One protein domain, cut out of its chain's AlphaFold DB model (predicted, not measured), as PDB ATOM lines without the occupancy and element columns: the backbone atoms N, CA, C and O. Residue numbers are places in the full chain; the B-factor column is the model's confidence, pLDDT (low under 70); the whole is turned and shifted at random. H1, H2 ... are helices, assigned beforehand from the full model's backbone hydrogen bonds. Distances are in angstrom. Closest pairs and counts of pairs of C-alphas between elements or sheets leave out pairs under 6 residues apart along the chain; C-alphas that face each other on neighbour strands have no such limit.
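This is residues 104 to 146 of the 147 residues of an uncharacterized protein of Chloroflexi bacterium (UniProt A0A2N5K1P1). This is a helical hairpin: two helices of similar length, H2 and H1, lie side by side and nearly parallel in line but run opposite ways, with a loop joining them at one end. Both ends of the printed part lie toward the other end. The printed part has 43 residues, with H1 then H2 along the chain and no named strand: all helix. It is only just compact, close to loose, with a radius of gyration of the C-alphas of 10.7 A, and spans 31 by 16 by 14 A.

Start with the longest helix, H2, residues 130 to 144, and look across to H1, residues 108 to 121. They touch, and their closest C-alphas, those of Leu 140 and Ala 111, are 6.3 A apart. They form a hairpin, at a shallow tilt of 4 degrees, opposite ways. In H1 every O i to N i+4 pair is within hydrogen-bond range; in H2, 10 of 11 are.

Find C-alpha 130 at (308.150, 365.118, 275.744); from there H2 runs 21.0 A to C-alpha 144. H1 begins at C-alpha 108, (330.461, 360.019, 274.702), and runs 20.0 A.

The C-alphas farthest apart, of Gly 127 and Ala 146, are 32.0 A apart. The printed part has no cut, and the link from H1 to H2 is short. Look for pLDDT under 70 at residues 104 to 106, 123 to 124, 126 to 128 and 143 to 146.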
ATOM      1  N   ILE A 104     326.370 347.467 275.089       61.56
ATOM      2  CA  ILE A 104     326.699 348.536 274.143       61.56
ATOM      3  C   ILE A 104     327.506 349.592 274.902       61.56
ATOM      4  O   ILE A 104     326.939 350.449 275.581       61.56
ATOM      5  N   ASP A 105     328.827 349.538 274.752       60.75
ATOM      6  CA  ASP A 105     329.722 350.619 275.158       60.75
ATOM      7  C   ASP A 105     329.535 351.794 274.191       60.75
ATOM      8  O   ASP A 105     330.140 351.857 273.120       60.75
ATOM      9  N   LEU A 106     328.631 352.707 274.540       65.75
ATOM     10  CA  LEU A 106     328.450 353.956 273.811       65.75
ATOM     11  C   LEU A 106     329.594 354.903 274.155       65.75
ATOM     12  O   LEU A 106     329.797 355.257 275.315       65.75
ATOM     13  N   THR A 107     330.308 355.380 273.141       71.31
ATOM     14  CA  THR A 107     331.258 356.472 273.352       71.31
ATOM     15  C   THR A 107     330.503 357.776 273.667       71.31
ATOM     16  O   THR A 107     329.386 357.984 273.174       71.31
ATOM     17  N   PRO A 108     331.105 358.731 274.403       73.00
ATOM     18  CA  PRO A 108     330.461 360.019 274.702       73.00
ATOM     19  C   PRO A 108     330.028 360.797 273.442       73.00
ATOM     20  O   PRO A 108     329.047 361.548 273.436       73.00
ATOM     21  N   GLY A 109     330.744 360.601 272.327       74.31
ATOM     22  CA  GLY A 109     330.385 361.167 271.025       74.31
ATOM     23  C   GLY A 109     329.091 360.585 270.450       74.31
ATOM     24  O   GLY A 109     328.272 361.327 269.897       74.31
ATOM     25  N   GLU A 110     328.869 359.283 270.620       75.31
ATOM     26  CA  GLU A 110     327.674 358.575 270.154       75.31
ATOM     27  C   GLU A 110     326.459 358.885 271.028       75.31
ATOM     28  O   GLU A 110     325.390 359.180 270.490       75.31
ATOM     29  N   ALA A 111     326.628 358.958 272.352       78.12
ATOM     30  CA  ALA A 111     325.574 359.408 273.263       78.12
ATOM     31  C   ALA A 111     325.073 360.817 272.889       78.12
ATOM     32  O   ALA A 111     323.868 361.062 272.775       78.12
ATOM     33  N   LYS A 112     325.992 361.741 272.569       78.94
ATOM     34  CA  LYS A 112     325.652 363.093 272.092       78.94
ATOM     35  C   LYS A 112     324.961 363.090 270.726       78.94
ATOM     36  O   LYS A 112     324.062 363.904 270.493       78.94
ATOM     37  N   ALA A 113     325.357 362.196 269.818       82.31
ATOM     38  CA  ALA A 113     324.713 362.044 268.515       82.31
ATOM     39  C   ALA A 113     323.271 361.527 268.656       82.31
ATOM     40  O   ALA A 113     322.362 362.085 268.035       82.31
ATOM     41  N   ILE A 114     323.047 360.544 269.534       80.94
ATOM     42  CA  ILE A 114     321.718 360.014 269.868       80.94
ATOM     43  C   ILE A 114     320.866 361.105 270.522       80.94
ATOM     44  O   ILE A 114     319.754 361.360 270.060       80.94
ATOM     45  N   ARG A 115     321.403 361.840 271.506       84.25
ATOM     46  CA  ARG A 115     320.718 362.976 272.155       84.25
ATOM     47  C   ARG A 115     320.253 364.014 271.125       84.25
ATOM     48  O   ARG A 115     319.118 364.479 271.168       84.25
ATOM     49  N   LYS A 116     321.094 364.327 270.132       83.50
ATOM     50  CA  LYS A 116     320.765 365.258 269.039       83.50
ATOM     51  C   LYS A 116     319.720 364.701 268.065       83.50
ATOM     52  O   LYS A 116     318.895 365.466 267.564       83.50
ATOM     53  N   ALA A 117     319.748 363.403 267.772       82.50
ATOM     54  CA  ALA A 117     318.739 362.751 266.937       82.50
ATOM     55  C   ALA A 117     317.370 362.725 267.636       82.50
ATOM     56  O   ALA A 117     316.363 363.099 267.036       82.50
ATOM     57  N   MET A 118     317.351 362.396 268.927       79.25
ATOM     58  CA  MET A 118     316.149 362.397 269.760       79.25
ATOM     59  C   MET A 118     315.568 363.800 269.927       79.25
ATOM     60  O   MET A 118     314.361 363.971 269.766       79.25
ATOM     61  N   ALA A 119     316.421 364.815 270.112       80.88
ATOM     62  CA  ALA A 119     316.028 366.225 270.132       80.88
ATOM     63  C   ALA A 119     315.283 366.659 268.862       80.88
ATOM     64  O   ALA A 119     314.352 367.450 268.940       80.88
ATOM     65  N   ARG A 120     315.672 366.128 267.697       81.44
ATOM     66  CA  ARG A 120     315.014 366.415 266.413       81.44
ATOM     67  C   ARG A 120     313.709 365.643 266.233       81.44
ATOM     68  O   ARG A 120     312.790 366.172 265.622       81.44
ATOM     69  N   LEU A 121     313.637 364.412 266.737       78.50
ATOM     70  CA  LEU A 121     312.473 363.538 266.581       78.50
ATOM     71  C   LEU A 121     311.345 363.867 267.569       78.50
ATOM     72  O   LEU A 121     310.173 363.731 267.235       78.50
ATOM     73  N   HIS A 122     311.700 364.305 268.778       76.88
ATOM     74  CA  HIS A 122     310.760 364.548 269.872       76.88
ATOM     75  C   HIS A 122     310.714 366.018 270.320       76.88
ATOM     76  O   HIS A 122     310.313 366.298 271.450       76.88
ATOM     77  N   HIS A 123     311.123 366.967 269.468       68.69
ATOM     78  CA  HIS A 123     311.011 368.390 269.794       68.69
ATOM     79  C   HIS A 123     309.530 368.779 269.995       68.69
ATOM     80  O   HIS A 123     308.681 368.325 269.217       68.69
ATOM     81  N   PRO A 124     309.205 369.652 270.965       64.94
ATOM     82  CA  PRO A 124     307.835 370.122 271.187       64.94
ATOM     83  C   PRO A 124     307.189 370.719 269.926       64.94
ATOM     84  O   PRO A 124     306.022 370.468 269.642       64.94
ATOM     85  N   ASP A 125     307.983 371.422 269.114       71.19
ATOM     86  CA  ASP A 125     307.511 372.114 267.905       71.19
ATOM     87  C   ASP A 125     307.140 371.181 266.735       71.19
ATOM     88  O   ASP A 125     306.448 371.605 265.813       71.19
ATOM     89  N   VAL A 126     307.572 369.912 266.757       67.31
ATOM     90  CA  VAL A 126     307.197 368.886 265.755       67.31
ATOM     91  C   VAL A 126     306.174 367.875 266.292       67.31
ATOM     92  O   VAL A 126     305.926 366.852 265.661       67.31
ATOM     93  N   GLY A 127     305.540 368.162 267.436       62.72
ATOM     94  CA  GLY A 127     304.532 367.279 268.040       62.72
ATOM     95  C   GLY A 127     305.132 366.043 268.717       62.72
ATOM     96  O   GLY A 127     304.497 364.991 268.785       62.72
ATOM     97  N   GLY A 128     306.374 366.155 269.186       67.75
ATOM     98  CA  GLY A 128     307.093 365.085 269.859       67.75
ATOM     99  C   GLY A 128     306.575 364.757 271.261       67.75
ATOM    100  O   GLY A 128     306.116 365.619 272.002       67.75
ATOM    101  N   ASP A 129     306.709 363.488 271.649       75.62
ATOM    102  CA  ASP A 129     306.435 363.014 273.010       75.62
ATOM    103  C   ASP A 129     307.533 363.465 273.997       75.62
ATOM    104  O   ASP A 129     308.617 362.876 274.079       75.62
ATOM    105  N   GLU A 130     307.239 364.521 274.759       73.62
ATOM    106  CA  GLU A 130     308.150 365.118 275.744       73.62
ATOM    107  C   GLU A 130     308.532 364.139 276.871       73.62
ATOM    108  O   GLU A 130     309.641 364.201 277.412       73.62
ATOM    109  N   GLN A 131     307.650 363.192 277.220       74.88
ATOM    110  CA  GLN A 131     307.949 362.193 278.249       74.88
ATOM    111  C   GLN A 131     309.014 361.210 277.764       74.88
ATOM    112  O   GLN A 131     309.911 360.851 278.528       74.88
ATOM    113  N   ARG A 132     308.985 360.837 276.478       76.50
ATOM    114  CA  ARG A 132     310.049 360.016 275.881       76.50
ATOM    115  C   ARG A 132     311.383 360.747 275.859       76.50
ATOM    116  O   ARG A 132     312.390 360.126 276.181       76.50
ATOM    117  N   MET A 133     311.399 362.045 275.551       79.12
ATOM    118  CA  MET A 133     312.631 362.842 275.605       79.12
ATOM    119  C   MET A 133     313.259 362.817 277.006       79.12
ATOM    120  O   MET A 133     314.459 362.591 277.144       79.12
ATOM    121  N   LYS A 134     312.448 362.999 278.056       79.12
ATOM    122  CA  LYS A 134     312.919 362.979 279.452       79.12
ATOM    123  C   LYS A 134     313.510 361.626 279.843       79.12
ATOM    124  O   LYS A 134     314.569 361.593 280.461       79.12
ATOM    125  N   ILE A 135     312.867 360.527 279.446       81.00
ATOM    126  CA  ILE A 135     313.372 359.171 279.705       81.00
ATOM    127  C   ILE A 135     314.727 358.967 279.023       81.00
ATOM    128  O   ILE A 135     315.662 358.491 279.656       81.00
ATOM    129  N   TRP A 136     314.853 359.364 277.755       80.31
ATOM    130  CA  TRP A 136     316.106 359.224 277.016       80.31
ATOM    131  C   TRP A 136     317.234 360.084 277.571       80.31
ATOM    132  O   TRP A 136     318.364 359.613 277.612       80.31
ATOM    133  N   ASN A 137     316.944 361.297 278.042       79.00
ATOM    134  CA  ASN A 137     317.952 362.119 278.707       79.00
ATOM    135  C   ASN A 137     318.456 361.440 279.983       79.00
ATOM    136  O   ASN A 137     319.651 361.215 280.088       79.00
ATOM    137  N   VAL A 138     317.562 360.987 280.871       80.00
ATOM    138  CA  VAL A 138     317.958 360.273 282.104       80.00
ATOM    139  C   VAL A 138     318.811 359.040 281.797       80.00
ATOM    140  O   VAL A 138     319.782 358.763 282.492       80.00
ATOM    141  N   VAL A 139     318.459 358.301 280.747       77.38
ATOM    142  CA  VAL A 139     319.182 357.098 280.323       77.38
ATOM    143  C   VAL A 139     320.565 357.429 279.747       77.38
ATOM    144  O   VAL A 139     321.523 356.715 280.027       77.38
ATOM    145  N   LEU A 140     320.690 358.491 278.950       77.50
ATOM    146  CA  LEU A 140     321.972 358.912 278.376       77.50
ATOM    147  C   LEU A 140     322.875 359.597 279.412       77.50
ATOM    148  O   LEU A 140     324.089 359.455 279.340       77.50
ATOM    149  N   ASP A 141     322.297 360.293 280.393       76.62
ATOM    150  CA  ASP A 141     323.041 360.954 281.469       76.62
ATOM    151  C   ASP A 141     323.693 359.921 282.410       76.62
ATOM    152  O   ASP A 141     324.824 360.111 282.846       76.62
ATOM    153  N   GLN A 142     323.048 358.767 282.630       70.19
ATOM    154  CA  GLN A 142     323.638 357.641 283.373       70.19
ATOM    155  C   GLN A 142     324.885 357.047 282.697       70.19
ATOM    156  O   GLN A 142     325.718 356.461 283.383       70.19
ATOM    157  N   LEU A 143     325.019 357.183 281.374       66.56
ATOM    158  CA  LEU A 143     326.218 356.762 280.640       66.56
ATOM    159  C   LEU A 143     327.335 357.809 280.719       66.56
ATOM    160  O   LEU A 143     328.502 357.435 280.774       66.56
ATOM    161  N   ASP A 144     326.985 359.099 280.755       62.44
ATOM    162  CA  ASP A 144     327.948 360.198 280.910       62.44
ATOM    163  C   ASP A 144     328.545 360.242 282.341       62.44
ATOM    164  O   ASP A 144     329.677 360.683 282.508       62.44
ATOM    165  N   GLU A 145     327.818 359.774 283.369       57.72
ATOM    166  CA  GLU A 145     328.297 359.692 284.767       57.72
ATOM    167  C   GLU A 145     329.082 358.403 285.097       57.72
ATOM    168  O   GLU A 145     329.745 358.339 286.134       57.72
ATOM    169  N   ALA A 146     329.001 357.370 284.248       50.44
ATOM    170  CA  ALA A 146     329.637 356.064 284.467       50.44
ATOM    171  C   ALA A 146     330.984 355.872 283.732       50.44
ATOM    172  O   ALA A 146     331.624 354.835 283.925       50.44
TER     173      ALA A 146